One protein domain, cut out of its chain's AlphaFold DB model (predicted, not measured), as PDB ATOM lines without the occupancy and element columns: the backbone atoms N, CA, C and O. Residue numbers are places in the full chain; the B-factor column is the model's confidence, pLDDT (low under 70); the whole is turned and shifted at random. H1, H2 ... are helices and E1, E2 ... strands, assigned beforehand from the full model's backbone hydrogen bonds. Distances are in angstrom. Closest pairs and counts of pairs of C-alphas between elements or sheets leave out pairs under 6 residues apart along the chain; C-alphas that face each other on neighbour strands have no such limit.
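What this domain is: This is residues 118 to 173 and 231 to 315 of the 316 residues of an uncharacterized protein of Gemmatimonadetes bacterium RBG_16_66_8 (UniProt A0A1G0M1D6). Three helices, H2, H3 and H4, form an up-and-down bundle, each running against the one before it, with their centres in a triangle. The small antiparallel pair E1 and E2 sits by the start of H3, short H1 meets the other end of H3 at a corner, its Gln 145 near Asp 292, and long loops make up much of the rest. The 141 printed residues hold four named helices and two named strands, in the order E1 H1 H2 E2 H3 H4; the class is mostly helix, though named elements hold only 61 residues. The whole is compact, with a radius of gyration of the C-alphas of 13.9 A and spans of 40 by 34 by 28 A.

Where its parts are: Find C-alpha 131 at (308.791, 598.220, 476.935), where E1 begins and runs to 133. H1 is residues 145 to 150. After the cut, H2 covers 233 to 250, 25.7 A. E2 is 273 to 275; H3 follows, 277 to 292, 22.5 A. H4, 300 to 314, 21.5 A, ends at C-alpha 314 (304.081, 585.789, 468.822).

How they stand to each other: Start at H3, the hub. It touches H4 at Ala 282 and Thr 310, the closest C-alphas, 5.9 A: a helical hairpin at a shallow tilt of 29 degrees. H2, with residues 241 to 248 alone, touches H3, closest at C-alphas 241 and 286, 6.5 A, at a steep tilt of 39 degrees, opposite ways. H1 touches residues 288 to 292 of H3 alone, closest at C-alphas 145 and 292, 5.1 A, about perpendicular at 75 degrees. Between E1 and E2, N 131 and O 275 are 2.8 A apart, within hydrogen-bond range. In H1 to H4 every O i to N i+4 pair is within that range.

The domain as a whole: Residues 174 to 230 are not printed; C-alphas 173 and 231 stand 24.0 A apart across this cut. The links E1 to H1 and H2 to E2 are long. Look for low confidence, pLDDT under 70, at residues 257 to 265.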
ATOM      1  N   ARG A 118     307.635 608.134 461.531       88.38
ATOM      2  CA  ARG A 118     308.298 609.006 462.513       88.38
ATOM      3  C   ARG A 118     309.337 608.250 463.342       88.38
ATOM      4  O   ARG A 118     309.362 607.021 463.394       88.38
ATOM      5  N   LYS A 119     310.185 609.019 464.034       87.25
ATOM      6  CA  LYS A 119     311.052 608.483 465.087       87.25
ATOM      7  C   LYS A 119     310.201 607.824 466.167       87.25
ATOM      8  O   LYS A 119     309.212 608.393 466.622       87.25
ATOM      9  N   LEU A 120     310.632 606.640 466.572       90.06
ATOM     10  CA  LEU A 120     310.000 605.845 467.608       90.06
ATOM     11  C   LEU A 120     310.770 606.006 468.920       90.06
ATOM     12  O   LEU A 120     312.000 605.972 468.925       90.06
ATOM     13  N   SER A 121     310.049 606.157 470.027       89.81
ATOM     14  CA  SER A 121     310.611 606.072 471.373       89.81
ATOM     15  C   SER A 121     309.527 605.646 472.373       89.81
ATOM     16  O   SER A 121     308.423 606.199 472.310       89.81
ATOM     17  N   PRO A 122     309.804 604.706 473.295       93.56
ATOM     18  CA  PRO A 122     310.990 603.837 473.339       93.56
ATOM     19  C   PRO A 122     311.075 602.885 472.128       93.56
ATOM     20  O   PRO A 122     310.071 602.596 471.493       93.56
ATOM     21  N   VAL A 123     312.270 602.395 471.789       94.19
ATOM     22  CA  VAL A 123     312.453 601.407 470.708       94.19
ATOM     23  C   VAL A 123     312.587 600.012 471.332       94.19
ATOM     24  O   VAL A 123     313.487 599.825 472.151       94.19
ATOM     25  N   PRO A 124     311.732 599.028 470.986       95.50
ATOM     26  CA  PRO A 124     311.885 597.664 471.472       95.50
ATOM     27  C   PRO A 124     313.144 597.028 470.883       95.50
ATOM     28  O   PRO A 124     313.481 597.247 469.723       95.50
ATOM     29  N   VAL A 125     313.805 596.186 471.672       94.94
ATOM     30  CA  VAL A 125     314.890 595.315 471.205       94.94
ATOM     31  C   VAL A 125     314.364 593.889 471.243       94.94
ATOM     32  O   VAL A 125     313.937 593.436 472.300       94.94
ATOM     33  N   LEU A 126     314.357 593.182 470.109       94.81
ATOM     34  CA  LEU A 126     313.855 591.804 470.058       94.81
ATOM     35  C   LEU A 126     314.592 590.915 471.075       94.81
ATOM     36  O   LEU A 126     315.817 590.934 471.145       94.81
ATOM     37  N   GLY A 127     313.834 590.165 471.879       94.94
ATOM     38  CA  GLY A 127     314.350 589.358 472.993       94.94
ATOM     39  C   GLY A 127     314.893 590.157 474.187       94.94
ATOM     40  O   GLY A 127     315.419 589.565 475.125       94.94
ATOM     41  N   GLY A 128     314.794 591.487 474.152       96.25
ATOM     42  CA  GLY A 128     315.243 592.389 475.206       96.25
ATOM     43  C   GLY A 128     314.214 592.599 476.320       96.25
ATOM     44  O   GLY A 128     313.217 591.886 476.428       96.25
ATOM     45  N   ALA A 129     314.479 593.608 477.151       97.69
ATOM     46  CA  ALA A 129     313.636 593.976 478.284       97.69
ATOM     47  C   ALA A 129     312.254 594.495 477.857       97.69
ATOM     48  O   ALA A 129     312.078 595.000 476.749       97.69
ATOM     49  N   ASP A 130     311.292 594.418 478.773       98.25
ATOM     50  CA  ASP A 130     309.950 594.952 478.563       98.25
ATOM     51  C   ASP A 130     309.960 596.452 478.223       98.25
ATOM     52  O   ASP A 130     310.795 597.233 478.684       98.25
ATOM     53  N   VAL A 131     308.981 596.857 477.420       98.06
ATOM     54  CA  VAL A 131     308.791 598.220 476.935       98.06
ATOM     55  C   VAL A 131     307.566 598.838 477.594       98.06
ATOM     56  O   VAL A 131     306.455 598.316 477.493       98.06
ATOM     57  N   THR A 132     307.758 599.995 478.227       98.12
ATOM     58  CA  THR A 132     306.663 600.804 478.774       98.12
ATOM     59  C   THR A 132     306.128 601.767 477.718       98.12
ATOM     60  O   THR A 132     306.781 602.738 477.337       98.12
ATOM     61  N   ILE A 133     304.903 601.515 477.270       97.50
ATOM     62  CA  ILE A 133     304.144 602.363 476.353       97.50
ATOM     63  C   ILE A 133     303.322 603.362 477.174       97.50
ATOM     64  O   ILE A 133     302.366 602.991 477.854       97.50
ATOM     65  N   THR A 134     303.671 604.646 477.087       96.69
ATOM     66  CA  THR A 134     303.023 605.732 477.851       96.69
ATOM     67  C   THR A 134     301.983 606.517 477.054       96.69
ATOM     68  O   THR A 134     301.224 607.296 477.625       96.69
ATOM     69  N   SER A 135     301.918 606.320 475.736       94.81
ATOM     70  CA  SER A 135     300.978 607.002 474.847       94.81
ATOM     71  C   SER A 135     300.286 606.007 473.932       94.81
ATOM     72  O   SER A 135     300.936 605.155 473.333       94.81
ATOM     73  N   SER A 136     298.980 606.172 473.731       94.19
ATOM     74  CA  SER A 136     298.243 605.414 472.716       94.19
ATOM     75  C   SER A 136     298.721 605.711 471.289       94.19
ATOM     76  O   SER A 136     298.519 604.905 470.385       94.19
ATOM     77  N   ARG A 137     299.405 606.846 471.083       92.00
ATOM     78  CA  ARG A 137     300.025 607.245 469.807       92.00
ATOM     79  C   ARG A 137     301.421 606.656 469.594       92.00
ATOM     80  O   ARG A 137     302.080 607.038 468.629       92.00
ATOM     81  N   TYR A 138     301.882 605.780 470.486       95.25
ATOM     82  CA  TYR A 138     303.118 605.030 470.297       95.25
ATOM     83  C   TYR A 138     303.084 604.298 468.956       95.25
ATOM     84  O   TYR A 138     302.127 603.573 468.675       95.25
ATOM     85  N   GLY A 139     304.076 604.545 468.099       92.88
ATOM     86  CA  GLY A 139     303.993 604.046 466.739       92.88
ATOM     87  C   GLY A 139     304.831 604.737 465.678       92.88
ATOM     88  O   GLY A 139     305.487 605.749 465.917       92.88
ATOM     89  N   VAL A 140     304.723 604.196 464.468       90.94
ATOM     90  CA  VAL A 140     305.370 604.681 463.240       90.94
ATOM     91  C   VAL A 140     304.706 605.923 462.644       90.94
ATOM     92  O   VAL A 140     305.306 606.549 461.780       90.94
ATOM     93  N   HIS A 141     303.537 606.341 463.147       90.06
ATOM     94  CA  HIS A 141     302.678 607.380 462.553       90.06
ATOM     95  C   HIS A 141     302.073 607.000 461.194       90.06
ATOM     96  O   HIS A 141     302.391 605.966 460.619       90.06
ATOM     97  N   HIS A 142     301.169 607.851 460.708       88.50
ATOM     98  CA  HIS A 142     300.458 607.666 459.453       88.50
ATOM     99  C   HIS A 142     301.397 607.854 458.263       88.50
ATOM    100  O   HIS A 142     302.221 608.768 458.251       88.50
ATOM    101  N   GLY A 143     301.210 607.021 457.244       88.75
ATOM    102  CA  GLY A 143     301.894 607.142 455.963       88.75
ATOM    103  C   GLY A 143     303.381 606.759 455.937       88.75
ATOM    104  O   GLY A 143     304.191 607.555 455.462       88.75
ATOM    105  N   PRO A 144     303.781 605.551 456.378       95.19
ATOM    106  CA  PRO A 144     305.157 605.072 456.284       95.19
ATOM    107  C   PRO A 144     305.486 604.438 454.914       95.19
ATOM    108  O   PRO A 144     306.245 603.467 454.837       95.19
ATOM    109  N   GLN A 145     304.919 604.960 453.817       96.69
ATOM    110  CA  GLN A 145     305.057 604.346 452.488       96.69
ATOM    111  C   GLN A 145     306.520 604.249 452.030       96.69
ATOM    112  O   GLN A 145     306.913 603.258 451.415       96.69
ATOM    113  N   ALA A 146     307.359 605.240 452.352       96.62
ATOM    114  CA  ALA A 146     308.776 605.226 452.001       96.62
ATOM    115  C   ALA A 146     309.501 603.997 452.578       96.62
ATOM    116  O   ALA A 146     310.286 603.357 451.872       96.62
ATOM    117  N   GLN A 147     309.224 603.636 453.833       95.94
ATOM    118  CA  GLN A 147     309.803 602.467 454.495       95.94
ATOM    119  C   GLN A 147     309.405 601.180 453.776       95.94
ATOM    120  O   GLN A 147     310.271 600.374 453.434       95.94
ATOM    121  N   VAL A 148     308.109 601.012 453.505       96.62
ATOM    122  CA  VAL A 148     307.577 599.792 452.886       96.62
ATOM    123  C   VAL A 148     308.106 599.625 451.463       96.62
ATOM    124  O   VAL A 148     308.661 598.573 451.142       96.62
ATOM    125  N   VAL A 149     308.049 600.678 450.639       96.81
ATOM    126  CA  VAL A 149     308.604 600.679 449.272       96.81
ATOM    127  C   VAL A 149     310.095 600.317 449.271       96.81
ATOM    128  O   VAL A 149     310.549 599.565 448.411       96.81
ATOM    129  N   ALA A 150     310.861 600.806 450.251       95.94
ATOM    130  CA  ALA A 150     312.287 600.504 450.373       95.94
ATOM    131  C   ALA A 150     312.594 599.110 450.947       95.94
ATOM    132  O   ALA A 150     313.755 598.697 450.921       95.94
ATOM    133  N   GLY A 151     311.597 598.398 451.483       95.50
ATOM    134  CA  GLY A 151     311.811 597.146 452.211       95.50
ATOM    135  C   GLY A 151     312.568 597.357 453.526       95.50
ATOM    136  O   GLY A 151     313.470 596.588 453.853       95.50
ATOM    137  N   LYS A 152     312.271 598.450 454.242       94.44
ATOM    138  CA  LYS A 152     312.958 598.878 455.472       94.44
ATOM    139  C   LYS A 152     311.969 599.175 456.601       94.44
ATOM    140  O   LYS A 152     310.760 599.247 456.398       94.44
ATOM    141  N   GLY A 153     312.494 599.375 457.810       91.69
ATOM    142  CA  GLY A 153     311.746 599.952 458.930       91.69
ATOM    143  C   GLY A 153     310.861 599.006 459.740       91.69
ATOM    144  O   GLY A 153     310.217 599.482 460.671       91.69
ATOM    145  N   ALA A 154     310.838 597.710 459.427       95.00
ATOM    146  CA  ALA A 154     310.206 596.692 460.261       95.00
ATOM    147  C   ALA A 154     311.230 595.994 461.169       95.00
ATOM    148  O   ALA A 154     312.424 595.940 460.869       95.00
ATOM    149  N   PHE A 155     310.750 595.419 462.267       96.00
ATOM    150  CA  PHE A 155     311.502 594.476 463.085       96.00
ATOM    151  C   PHE A 155     311.589 593.127 462.371       96.00
ATOM    152  O   PHE A 155     310.571 592.542 461.999       96.00
ATOM    153  N   ALA A 156     312.807 592.618 462.198       94.56
ATOM    154  CA  ALA A 156     313.055 591.342 461.542       94.56
ATOM    155  C   ALA A 156     312.955 590.186 462.549       94.56
ATOM    156  O   ALA A 156     313.950 589.787 463.151       94.56
ATOM    157  N   PHE A 157     311.746 589.659 462.746       96.19
ATOM    158  CA  PHE A 157     311.554 588.418 463.495       96.19
ATOM    159  C   PHE A 157     312.141 587.229 462.726       96.19
ATOM    160  O   PHE A 157     311.939 587.102 461.514       96.19
ATOM    161  N   THR A 158     312.833 586.342 463.442       93.75
ATOM    162  CA  THR A 158     313.245 585.041 462.905       93.75
ATOM    163  C   THR A 158     312.008 584.200 462.598       93.75
ATOM    164  O   THR A 158     311.095 584.120 463.418       93.75
ATOM    165  N   GLY A 159     311.990 583.550 461.440       93.44
ATOM    166  CA  GLY A 159     310.915 582.657 461.026       93.44
ATOM    167  C   GLY A 159     311.288 581.898 459.757       93.44
ATOM    168  O   GLY A 159     312.439 581.931 459.321       93.44
ATOM    169  N   THR A 160     310.321 581.191 459.177       95.69
ATOM    170  CA  THR A 160     310.527 580.382 457.967       95.69
ATOM    171  C   THR A 160     310.670 581.230 456.707       95.69
ATOM    172  O   THR A 160     311.257 580.762 455.731       95.69
ATOM    173  N   GLN A 161     310.166 582.467 456.712       97.44
ATOM    174  CA  GLN A 161     310.274 583.357 455.565       97.44
ATOM    175  C   GLN A 161     311.597 584.110 455.562       97.44
ATOM    176  O   GLN A 161     312.041 584.657 456.573       97.44
ATOM    177  N   THR A 162     312.197 584.208 454.378       96.62
ATOM    178  CA  THR A 162     313.328 585.109 454.147       96.62
ATOM    179  C   THR A 162     312.798 586.517 453.902       96.62
ATOM    180  O   THR A 162     312.082 586.741 452.931       96.62
ATOM    181  N   ILE A 163     313.168 587.474 454.758       96.06
ATOM    182  CA  ILE A 163     312.788 588.884 454.595       96.06
ATOM    183  C   ILE A 163     313.726 589.538 453.563       96.06
ATOM    184  O   ILE A 163     314.935 589.610 453.807       96.06
ATOM    185  N   PRO A 164     313.212 590.045 452.426       93.94
ATOM    186  CA  PRO A 164     314.011 590.814 451.477       93.94
ATOM    187  C   PRO A 164     314.616 592.061 452.130       93.94
ATOM    188  O   PRO A 164     313.961 592.747 452.908       93.94
ATOM    189  N   THR A 165     315.858 592.393 451.779       84.75
ATOM    190  CA  THR A 165     316.619 593.479 452.425       84.75
ATOM    191  C   THR A 165     316.559 594.820 451.684       84.75
ATOM    192  O   THR A 165     317.278 595.755 452.056       84.75
ATOM    193  N   GLY A 166     315.719 594.946 450.652       89.94
ATOM    194  CA  GLY A 166     315.643 596.132 449.798       89.94
ATOM    195  C   GLY A 166     314.352 596.240 448.977       89.94
ATOM    196  O   GLY A 166     313.427 595.440 449.159       89.94
ATOM    197  N   PRO A 167     314.276 597.233 448.071       94.06
ATOM    198  CA  PRO A 167     313.093 597.462 447.254       94.06
ATOM    199  C   PRO A 167     312.895 596.348 446.221       94.06
ATOM    200  O   PRO A 167     313.856 595.783 445.696       94.06
ATOM    201  N   ASN A 168     311.636 596.091 445.872       93.12
ATOM    202  CA  ASN A 168     311.285 595.329 444.674       93.12
ATOM    203  C   ASN A 168     311.328 596.234 443.418       93.12
ATOM    204  O   ASN A 168     311.746 597.391 443.475       93.12
ATOM    205  N   THR A 169     310.838 595.739 442.278       92.25
ATOM    206  CA  THR A 169     310.756 596.515 441.027       92.25
ATOM    207  C   THR A 169     309.942 597.809 441.162       92.25
ATOM    208  O   THR A 169     310.339 598.822 440.589       92.25
ATOM    209  N   HIS A 170     308.853 597.827 441.943       92.06
ATOM    210  CA  HIS A 170     308.052 599.042 442.163       92.06
ATOM    211  C   HIS A 170     308.850 600.131 442.895       92.06
ATOM    212  O   HIS A 170     308.718 601.308 442.556       92.06
ATOM    213  N   GLY A 171     309.694 599.744 443.858       93.19
ATOM    214  CA  GLY A 171     310.543 600.647 444.642       93.19
ATOM    215  C   GLY A 171     311.941 600.905 444.072       93.19
ATOM    216  O   GLY A 171     312.732 601.615 444.693       93.19
ATOM    217  N   ASN A 172     312.283 600.333 442.917       92.75
ATOM    218  CA  ASN A 172     313.607 600.478 442.319       92.75
ATOM    219  C   ASN A 172     313.660 601.706 441.396       92.75
ATOM    220  O   ASN A 172     313.051 601.709 440.332       92.75
ATOM    221  N   ALA A 173     314.452 602.722 441.753       91.94
ATOM    222  CA  ALA A 173     314.585 603.969 440.983       91.94
ATOM    223  C   ALA A 173     315.178 603.821 439.573       91.94
ATOM    224  O   ALA A 173     315.040 604.732 438.759       91.94
ATOM    225  N   GLY A 231     297.304 588.961 441.348       71.94
ATOM    226  CA  GLY A 231     296.830 587.834 442.156       71.94
ATOM    227  C   GLY A 231     296.191 588.298 443.470       71.94
ATOM    228  O   GLY A 231     295.973 589.492 443.679       71.94
ATOM    229  N   ASP A 232     295.969 587.369 444.399       77.88
ATOM    230  CA  ASP A 232     295.301 587.636 445.684       77.88
ATOM    231  C   ASP A 232     296.170 588.413 446.699       77.88
ATOM    232  O   ASP A 232     295.864 588.445 447.882       77.88
ATOM    233  N   THR A 233     297.242 589.100 446.280       88.50
ATOM    234  CA  THR A 233     298.175 589.780 447.203       88.50
ATOM    235  C   THR A 233     297.493 590.759 448.168       88.50
ATOM    236  O   THR A 233     297.766 590.649 449.367       88.50
ATOM    237  N   PRO A 234     296.623 591.692 447.720       89.38
ATOM    238  CA  PRO A 234     295.905 592.559 448.649       89.38
ATOM    239  C   PRO A 234     295.047 591.785 449.657       89.38
ATOM    240  O   PRO A 234     295.027 592.139 450.834       89.38
ATOM    241  N   ALA A 235     294.391 590.708 449.214       89.38
ATOM    242  CA  ALA A 235     293.562 589.857 450.063       89.38
ATOM    243  C   ALA A 235     294.403 589.048 451.069       89.38
ATOM    244  O   ALA A 235     294.067 589.008 452.251       89.38
ATOM    245  N   ASP A 236     295.532 588.482 450.640       92.00
ATOM    246  CA  ASP A 236     296.472 587.752 451.497       92.00
ATOM    247  C   ASP A 236     297.033 588.655 452.599       92.00
ATOM    248  O   ASP A 236     297.052 588.302 453.779       92.00
ATOM    249  N   VAL A 237     297.493 589.853 452.222       93.44
ATOM    250  CA  VAL A 237     298.054 590.821 453.172       93.44
ATOM    251  C   VAL A 237     296.972 591.319 454.124       93.44
ATOM    252  O   VAL A 237     297.236 591.449 455.318       93.44
ATOM    253  N   LEU A 238     295.752 591.546 453.629       91.62
ATOM    254  CA  LEU A 238     294.608 591.878 454.471       91.62
ATOM    255  C   LEU A 238     294.342 590.777 455.509       91.62
ATOM    256  O   LEU A 238     294.212 591.081 456.695       91.62
ATOM    257  N   ALA A 239     294.327 589.510 455.094       92.31
ATOM    258  CA  ALA A 239     294.120 588.378 455.992       92.31
ATOM    259  C   ALA A 239     295.210 588.290 457.075       92.31
ATOM    260  O   ALA A 239     294.892 588.157 458.260       92.31
ATOM    261  N   LEU A 240     296.485 588.451 456.702       95.75
ATOM    262  CA  LEU A 240     297.605 588.487 457.650       95.75
ATOM    263  C   LEU A 240     297.488 589.663 458.635       95.75
ATOM    264  O   LEU A 240     297.698 589.493 459.838       95.75
ATOM    265  N   LEU A 241     297.114 590.854 458.157       94.62
ATOM    266  CA  LEU A 241     296.905 592.027 459.008       94.62
ATOM    267  C   LEU A 241     295.742 591.838 459.987       94.62
ATOM    268  O   LEU A 241     295.850 592.269 461.135       94.62
ATOM    269  N   MET A 242     294.650 591.198 459.562       92.06
ATOM    270  CA  MET A 242     293.504 590.874 460.420       92.06
ATOM    271  C   MET A 242     293.856 589.820 461.477       92.06
ATOM    272  O   MET A 242     293.467 589.948 462.642       92.06
ATOM    273  N   GLN A 243     294.618 588.794 461.091       94.31
ATOM    274  CA  GLN A 243     295.104 587.772 462.013       94.31
ATOM    275  C   GLN A 243     296.015 588.388 463.079       94.31
ATOM    276  O   GLN A 243     295.792 588.194 464.276       94.31
ATOM    277  N   LEU A 244     297.016 589.167 462.657       95.56
ATOM    278  CA  LEU A 244     297.946 589.819 463.573       95.56
ATOM    279  C   LEU A 244     297.230 590.832 464.477       95.56
ATOM    280  O   LEU A 244     297.479 590.842 465.679       95.56
ATOM    281  N   ASP A 245     296.298 591.623 463.940       93.38
ATOM    282  CA  ASP A 245     295.462 592.535 464.730       93.38
ATOM    283  C   ASP A 245     294.738 591.797 465.867       93.38
ATOM    284  O   ASP A 245     294.864 592.179 467.035       93.38
ATOM    285  N   SER A 246     294.065 590.690 465.542       92.31
ATOM    286  CA  SER A 246     293.317 589.880 466.510       92.31
ATOM    287  C   SER A 246     294.219 589.353 467.629       92.31
ATOM    288  O   SER A 246     293.860 589.420 468.807       92.31
ATOM    289  N   ILE A 247     295.426 588.889 467.282       95.50
ATOM    290  CA  ILE A 247     296.428 588.427 468.252       95.50
ATOM    291  C   ILE A 247     296.890 589.580 469.155       95.50
ATOM    292  O   ILE A 247     296.973 589.416 470.374       95.50
ATOM    293  N   LEU A 248     297.178 590.755 468.588       96.00
ATOM    294  CA  LEU A 248     297.655 591.925 469.336       96.00
ATOM    295  C   LEU A 248     296.589 592.477 470.295       96.00
ATOM    296  O   LEU A 248     296.916 592.888 471.413       96.00
ATOM    297  N   VAL A 249     295.318 592.460 469.885       93.94
ATOM    298  CA  VAL A 249     294.183 592.827 470.742       93.94
ATOM    299  C   VAL A 249     294.026 591.820 471.880       93.94
ATOM    300  O   VAL A 249     293.928 592.234 473.037       93.94
ATOM    301  N   ALA A 250     294.068 590.516 471.580       94.62
ATOM    302  CA  ALA A 250     293.960 589.453 472.580       94.62
ATOM    303  C   ALA A 250     295.102 589.498 473.612       94.62
ATOM    304  O   ALA A 250     294.872 589.301 474.802       94.62
ATOM    305  N   LYS A 251     296.324 589.827 473.175       96.31
ATOM    306  CA  LYS A 251     297.491 590.020 474.054       96.31
ATOM    307  C   LYS A 251     297.533 591.386 474.746       96.31
ATOM    308  O   LYS A 251     298.445 591.651 475.521       96.31
ATOM    309  N   GLY A 252     296.567 592.263 474.477       95.75
ATOM    310  CA  GLY A 252     296.364 593.502 475.220       95.75
ATOM    311  C   GLY A 252     297.288 594.671 474.867       95.75
ATOM    312  O   GLY A 252     297.165 595.705 475.516       95.75
ATOM    313  N   VAL A 253     298.155 594.571 473.852       96.81
ATOM    314  CA  VAL A 253     299.045 595.684 473.436       96.81
ATOM    315  C   VAL A 253     298.341 596.705 472.537       96.81
ATOM    316  O   VAL A 253     298.777 597.847 472.417       96.81
ATOM    317  N   LYS A 254     297.216 596.323 471.926       94.00
ATOM    318  CA  LYS A 254     296.483 597.149 470.963       94.00
ATOM    319  C   LYS A 254     295.065 597.471 471.441       94.00
ATOM    320  O   LYS A 254     294.417 596.651 472.100       94.00
ATOM    321  N   LEU A 255     294.562 598.663 471.105       88.25
ATOM    322  CA  LEU A 255     293.143 598.984 471.280       88.25
ATOM    323  C   LEU A 255     292.273 598.150 470.323       88.25
ATOM    324  O   LEU A 255     292.667 597.842 469.196       88.25
ATOM    325  N   GLN A 256     291.085 597.770 470.794       80.44
ATOM    326  CA  GLN A 256     290.158 596.926 470.039       80.44
ATOM    327  C   GLN A 256     289.719 597.605 468.729       80.44
ATOM    328  O   GLN A 256     289.663 598.834 468.632       80.44
ATOM    329  N   VAL A 257     289.438 596.777 467.722       65.56
ATOM    330  CA  VAL A 257     288.983 597.170 466.381       65.56
ATOM    331  C   VAL A 257     287.645 597.913 466.438       65.56
ATOM    332  O   VAL A 257     286.764 597.563 467.225       65.56
ATOM    333  N   SER A 258     287.476 598.893 465.553       55.31
ATOM    334  CA  SER A 258     286.167 599.407 465.134       55.31
ATOM    335  C   SER A 258     285.349 598.281 464.461       55.31
ATOM    336  O   SER A 258     285.933 597.482 463.727       55.31
ATOM    337  N   PRO A 259     284.020 598.175 464.651       54.94
ATOM    338  CA  PRO A 259     283.205 597.229 463.885       54.94
ATOM    339  C   PRO A 259     283.367 597.465 462.373       54.94
ATOM    340  O   PRO A 259     283.217 598.596 461.919       54.94
ATOM    341  N   GLY A 260     283.659 596.409 461.604       55.44
ATOM    342  CA  GLY A 260     283.873 596.482 460.152       55.44
ATOM    343  C   GLY A 260     285.323 596.799 459.783       55.44
ATOM    344  O   GLY A 260     285.697 597.961 459.636       55.44
ATOM    345  N   TYR A 261     286.145 595.755 459.623       56.69
ATOM    346  CA  TYR A 261     287.543 595.890 459.206       56.69
ATOM    347  C   TYR A 261     287.612 596.421 457.764       56.69
ATOM    348  O   TYR A 261     287.607 595.661 456.802       56.69
ATOM    349  N   ALA A 262     287.672 597.740 457.621       63.78
ATOM    350  CA  ALA A 262     288.161 598.426 456.433       63.78
ATOM    351  C   ALA A 262     289.472 599.104 456.829       63.78
ATOM    352  O   ALA A 262     289.521 599.743 457.883       63.78
ATOM    353  N   ILE A 263     290.526 598.975 456.011       63.34
ATOM    354  CA  ILE A 263     291.862 599.515 456.333       63.34
ATOM    355  C   ILE A 263     291.817 601.006 456.706       63.34
ATOM    356  O   ILE A 263     292.595 601.488 457.527       63.34
ATOM    357  N   GLU A 264     290.838 601.724 456.158       61.88
ATOM    358  CA  GLU A 264     290.628 603.147 456.383       61.88
ATOM    359  C   GLU A 264     290.110 603.497 457.785       61.88
ATOM    360  O   GLU A 264     290.418 604.582 458.280       61.88
ATOM    361  N   ASN A 265     289.407 602.565 458.439       66.38
ATOM    362  CA  ASN A 265     288.729 602.739 459.730       66.38
ATOM    363  C   ASN A 265     289.412 601.984 460.884       66.38
ATOM    364  O   ASN A 265     288.847 601.855 461.981       66.38
ATOM    365  N   LEU A 266     290.622 601.466 460.655       72.81
ATOM    366  CA  LEU A 266     291.360 600.722 461.668       72.81
ATOM    367  C   LEU A 266     291.755 601.615 462.841       72.81
ATOM    368  O   LEU A 266     292.334 602.689 462.683       72.81
ATOM    369  N   ASN A 267     291.508 601.112 464.049       83.06
ATOM    370  CA  ASN A 267     292.111 601.678 465.242       83.06
ATOM    371  C   ASN A 267     293.588 601.272 465.284       83.06
ATOM    372  O   ASN A 267     293.925 600.139 465.620       83.06
ATOM    373  N   VAL A 268     294.452 602.210 464.923       88.62
ATOM    374  CA  VAL A 268     295.911 602.055 464.832       88.62
ATOM    375  C   VAL A 268     296.643 602.372 466.136       88.62
ATOM    376  O   VAL A 268     297.866 602.475 466.145       88.62
ATOM    377  N   TYR A 269     295.926 602.545 467.245       92.12
ATOM    378  CA  TYR A 269     296.506 602.995 468.507       92.12
ATOM    379  C   TYR A 269     296.881 601.840 469.446       92.12
ATOM    380  O   TYR A 269     296.183 600.825 469.566       92.12
ATOM    381  N   ALA A 270     297.983 602.037 470.165       95.44
ATOM    382  CA  ALA A 270     298.442 601.141 471.216       95.44
ATOM    383  C   ALA A 270     297.591 601.288 472.489       95.44
ATOM    384  O   ALA A 270     297.027 602.350 472.771       95.44
ATOM    385  N   LYS A 271     297.550 600.234 473.306       96.06
ATOM    386  CA  LYS A 271     297.197 600.340 474.726       96.06
ATOM    387  C   LYS A 271     298.429 600.786 475.507       96.06
ATOM    388  O   LYS A 271     299.539 600.337 475.239       96.06
ATOM    389  N   THR A 272     298.235 601.669 476.478       96.62
ATOM    390  CA  THR A 272     299.300 602.051 477.411       96.62
ATOM    391  C   THR A 272     299.526 600.943 478.433       96.62
ATOM    392  O   THR A 272     298.564 600.321 478.885       96.62
ATOM    393  N   GLY A 273     300.774 600.718 478.824       97.31
ATOM    394  CA  GLY A 273     301.154 599.648 479.744       97.31
ATOM    395  C   GLY A 273     302.586 599.184 479.516       97.31
ATOM    396  O   GLY A 273     303.305 599.750 478.695       97.31
ATOM    397  N   THR A 274     302.992 598.147 480.239       98.25
ATOM    398  CA  THR A 274     304.290 597.491 480.047       98.25
ATOM    399  C   THR A 274     304.066 596.160 479.344       98.25
ATOM    400  O   THR A 274     303.250 595.355 479.789       98.25
ATOM    401  N   PHE A 275     304.772 595.948 478.238       98.25
ATOM    402  CA  PHE A 275     304.650 594.762 477.391       98.25
ATOM    403  C   PHE A 275     306.031 594.210 477.065       98.25
ATOM    404  O   PHE A 275     306.999 594.968 477.027       98.25
ATOM    405  N   SER A 276     306.127 592.921 476.744       98.12
ATOM    406  CA  SER A 276     307.393 592.367 476.261       98.12
ATOM    407  C   SER A 276     307.861 593.078 474.989       98.12
ATOM    408  O   SER A 276     307.045 593.481 474.150       98.12
ATOM    409  N   ALA A 277     309.179 593.209 474.810       97.62
ATOM    410  CA  ALA A 277     309.731 593.867 473.626       97.62
ATOM    411  C   ALA A 277     309.246 593.234 472.316       97.62
ATOM    412  O   ALA A 277     308.929 593.951 471.369       97.62
ATOM    413  N   ASN A 278     309.118 591.904 472.276       97.94
ATOM    414  CA  ASN A 278     308.604 591.192 471.106       97.94
ATOM    415  C   ASN A 278     307.148 591.566 470.805       97.94
ATOM    416  O   ASN A 278     306.797 591.769 469.647       97.94
ATOM    417  N   LEU A 279     306.297 591.710 471.823       98.19
ATOM    418  CA  LEU A 279     304.906 592.098 471.603       98.19
ATOM    419  C   LEU A 279     304.791 593.552 471.115       98.19
ATOM    420  O   LEU A 279     304.025 593.834 470.194       98.19
ATOM    421  N   ALA A 280     305.593 594.462 471.676       98.06
ATOM    422  CA  ALA A 280     305.659 595.851 471.220       98.06
ATOM    423  C   ALA A 280     306.205 595.967 469.781       98.06
ATOM    424  O   ALA A 280     305.663 596.721 468.975       98.06
ATOM    425  N   ALA A 281     307.241 595.198 469.432       97.69
ATOM    426  CA  ALA A 281     307.793 595.137 468.078       97.69
ATOM    427  C   ALA A 281     306.793 594.556 467.065       97.69
ATOM    428  O   ALA A 281     306.655 595.083 465.961       97.69
ATOM    429  N   ALA A 282     306.042 593.519 467.445       98.38
ATOM    430  CA  ALA A 282     305.002 592.949 466.594       98.38
ATOM    431  C   ALA A 282     303.854 593.936 466.331       98.38
ATOM    432  O   ALA A 282     303.384 594.043 465.197       98.38
ATOM    433  N   PHE A 283     303.454 594.714 467.345       97.81
ATOM    434  CA  PHE A 283     302.505 595.817 467.165       97.81
ATOM    435  C   PHE A 283     303.014 596.854 466.157       97.81
ATOM    436  O   PHE A 283     302.258 597.299 465.298       97.81
ATOM    437  N   LEU A 284     304.298 597.213 466.218       97.38
ATOM    438  CA  LEU A 284     304.894 598.185 465.301       97.38
ATOM    439  C   LEU A 284     304.993 597.659 463.865       97.38
ATOM    440  O   LEU A 284     304.737 598.423 462.937       97.38
ATOM    441  N   ASN A 285     305.300 596.372 463.672       97.81
ATOM    442  CA  ASN A 285     305.248 595.739 462.351       97.81
ATOM    443  C   ASN A 285     303.832 595.768 461.774       97.81
ATOM    444  O   ASN A 285     303.648 596.156 460.623       97.81
ATOM    445  N   TRP A 286     302.824 595.409 462.577       96.75
ATOM    446  CA  TRP A 286     301.425 595.513 462.166       96.75
ATOM    447  C   TRP A 286     301.066 596.946 461.760       96.75
ATOM    448  O   TRP A 286     300.552 597.174 460.666       96.75
ATOM    449  N   GLN A 287     301.381 597.916 462.621       95.44
ATOM    450  CA  GLN A 287     301.023 599.312 462.403       95.44
ATOM    451  C   GLN A 287     301.722 599.885 461.165       95.44
ATOM    452  O   GLN A 287     301.091 600.619 460.414       95.44
ATOM    453  N   LEU A 288     302.983 599.515 460.907       96.12
ATOM    454  CA  LEU A 288     303.726 599.916 459.707       96.12
ATOM    455  C   LEU A 288     302.961 599.576 458.426       96.12
ATOM    456  O   LEU A 288     302.803 600.431 457.561       96.12
ATOM    457  N   PHE A 289     302.463 598.347 458.314       95.94
ATOM    458  CA  PHE A 289     301.788 597.889 457.101       95.94
ATOM    459  C   PHE A 289     300.305 598.271 457.054       95.94
ATOM    460  O   PHE A 289     299.773 598.511 455.971       95.94
ATOM    461  N   ALA A 290     299.640 598.398 458.204       93.75
ATOM    462  CA  ALA A 290     298.286 598.941 458.264       93.75
ATOM    463  C   ALA A 290     298.252 600.427 457.849       93.75
ATOM    464  O   ALA A 290     297.372 600.843 457.099       93.75
ATOM    465  N   GLU A 291     299.234 601.223 458.286       93.81
ATOM    466  CA  GLU A 291     299.338 602.658 457.974       93.81
ATOM    467  C   GLU A 291     299.902 602.948 456.579       93.81
ATOM    468  O   GLU A 291     299.716 604.049 456.053       93.81
ATOM    469  N   ASP A 292     300.580 601.979 455.966       94.69
ATOM    470  CA  ASP A 292     300.992 602.041 454.562       94.69
ATOM    471  C   ASP A 292     299.781 602.086 453.616       94.69
ATOM    472  O   ASP A 292     299.822 602.771 452.590       94.69
ATOM    473  N   ARG A 293     298.680 601.430 454.015       92.25
ATOM    474  CA  ARG A 293     297.371 601.397 453.338       92.25
ATOM    475  C   ARG A 293     297.376 600.838 451.911       92.25
ATOM    476  O   ARG A 293     296.339 600.859 451.260       92.25
ATOM    477  N   SER A 294     298.490 600.284 451.429       92.75
ATOM    478  CA  SER A 294     298.589 599.746 450.066       92.75
ATOM    479  C   SER A 294     298.208 598.265 449.956       92.75
ATOM    480  O   SER A 294     298.340 597.694 448.873       92.75
ATOM    481  N   LEU A 295     297.879 597.606 451.075       92.31
ATOM    482  CA  LEU A 295     297.689 596.150 451.155       92.31
ATOM    483  C   LEU A 295     298.839 595.368 450.490       92.31
ATOM    484  O   LEU A 295     298.649 594.396 449.767       92.31
ATOM    485  N   GLY A 296     300.071 595.835 450.704       92.62
ATOM    486  CA  GLY A 296     301.283 595.172 450.236       92.62
ATOM    487  C   GLY A 296     301.747 595.533 448.827       92.62
ATOM    488  O   GLY A 296     302.908 595.273 448.537       92.62
ATOM    489  N   ILE A 297     300.935 596.173 447.976       93.00
ATOM    490  CA  ILE A 297     301.310 596.558 446.592       93.00
ATOM    491  C   ILE A 297     302.665 597.289 446.505       93.00
ATOM    492  O   ILE A 297     303.427 597.072 445.556       93.00
ATOM    493  N   HIS A 298     303.002 598.122 447.494       95.31
ATOM    494  CA  HIS A 298     304.283 598.824 447.541       95.31
ATOM    495  C   HIS A 298     305.493 597.884 447.574       95.31
ATOM    496  O   HIS A 298     306.484 598.157 446.897       95.31
ATOM    497  N   ASN A 299     305.424 596.777 448.322       96.06
ATOM    498  CA  ASN A 299     306.480 595.766 448.365       96.06
ATOM    499  C   ASN A 299     305.950 594.397 448.850       96.06
ATOM    500  O   ASN A 299     306.201 594.013 449.997       96.06
ATOM    501  N   PRO A 300     305.239 593.631 447.997       93.81
ATOM    502  CA  PRO A 300     304.563 592.405 448.416       93.81
ATOM    503  C   PRO A 300     305.453 591.372 449.121       93.81
ATOM    504  O   PRO A 300     305.051 590.897 450.186       93.81
ATOM    505  N   PRO A 301     306.654 591.021 448.605       95.19
ATOM    506  CA  PRO A 301     307.472 589.994 449.242       95.19
ATOM    507  C   PRO A 301     307.997 590.441 450.612       95.19
ATOM    508  O   PRO A 301     308.090 589.622 451.520       95.19
ATOM    509  N   TYR A 302     308.288 591.734 450.794       97.31
ATOM    510  CA  TYR A 302     308.699 592.270 452.090       97.31
ATOM    511  C   TYR A 302     307.564 592.228 453.112       97.31
ATOM    512  O   TYR A 302     307.742 591.703 454.209       97.31
ATOM    513  N   VAL A 303     306.385 592.732 452.742       96.88
ATOM    514  CA  VAL A 303     305.231 592.814 453.648       96.88
ATOM    515  C   VAL A 303     304.782 591.422 454.096       96.88
ATOM    516  O   VAL A 303     304.637 591.193 455.297       96.88
ATOM    517  N   LYS A 304     304.629 590.478 453.155       96.81
ATOM    518  CA  LYS A 304     304.223 589.097 453.462       96.81
ATOM    519  C   LYS A 304     305.228 588.407 454.388       96.81
ATOM    520  O   LYS A 304     304.841 587.944 455.457       96.81
ATOM    521  N   ALA A 305     306.521 588.432 454.047       97.81
ATOM    522  CA  ALA A 305     307.558 587.780 454.849       97.81
ATOM    523  C   ALA A 305     307.634 588.328 456.284       97.81
ATOM    524  O   ALA A 305     307.752 587.558 457.239       97.81
ATOM    525  N   VAL A 306     307.539 589.652 456.459       98.19
ATOM    526  CA  VAL A 306     307.566 590.262 457.795       98.19
ATOM    527  C   VAL A 306     306.315 589.899 458.591       98.19
ATOM    528  O   VAL A 306     306.445 589.540 459.762       98.19
ATOM    529  N   LEU A 307     305.117 589.990 458.002       98.31
ATOM    530  CA  LEU A 307     303.870 589.671 458.701       98.31
ATOM    531  C   LEU A 307     303.828 588.203 459.135       98.31
ATOM    532  O   LEU A 307     303.548 587.933 460.300       98.31
ATOM    533  N   GLU A 308     304.173 587.276 458.244       98.38
ATOM    534  CA  GLU A 308     304.184 585.839 458.537       98.38
ATOM    535  C   GLU A 308     305.172 585.493 459.657       98.38
ATOM    536  O   GLU A 308     304.787 584.861 460.642       98.38
ATOM    537  N   ASN A 309     306.419 585.975 459.574       98.44
ATOM    538  CA  ASN A 309     307.404 585.754 460.637       98.44
ATOM    539  C   ASN A 309     306.977 586.406 461.960       98.44
ATOM    540  O   ASN A 309     307.176 585.826 463.026       98.44
ATOM    541  N   THR A 310     306.371 587.597 461.911       98.56
ATOM    542  CA  THR A 310     305.872 588.289 463.110       98.56
ATOM    543  C   THR A 310     304.768 587.480 463.784       98.56
ATOM    544  O   THR A 310     304.828 587.266 464.992       98.56
ATOM    545  N   ILE A 311     303.781 587.006 463.016       98.50
ATOM    546  CA  ILE A 311     302.676 586.179 463.517       98.50
ATOM    547  C   ILE A 311     303.224 584.896 464.132       98.50
ATOM    548  O   ILE A 311     302.876 584.584 465.271       98.50
ATOM    549  N   ALA A 312     304.107 584.187 463.425       97.56
ATOM    550  CA  ALA A 312     304.713 582.955 463.919       97.56
ATOM    551  C   ALA A 312     305.472 583.176 465.237       97.56
ATOM    552  O   ALA A 312     305.370 582.362 466.146       97.56
ATOM    553  N   ALA A 313     306.179 584.301 465.380       96.81
ATOM    554  CA  ALA A 313     306.985 584.589 466.564       96.81
ATOM    555  C   ALA A 313     306.179 584.963 467.821       96.81
ATOM    556  O   ALA A 313     306.720 584.903 468.927       96.81
ATOM    557  N   ILE A 314     304.922 585.399 467.678       95.62
ATOM    558  CA  ILE A 314     304.081 585.789 468.822       95.62
ATOM    559  C   ILE A 314     302.879 584.867 469.040       95.62
ATOM    560  O   ILE A 314     302.164 585.025 470.036       95.62
ATOM    561  N   THR A 315     302.633 583.926 468.134       91.25
ATOM    562  CA  THR A 315     301.634 582.869 468.320       91.25
ATOM    563  C   THR A 315     302.234 581.772 469.217       91.25
ATOM    564  O   THR A 315     303.441 581.554 469.132       91.25
TER     565      THR A 315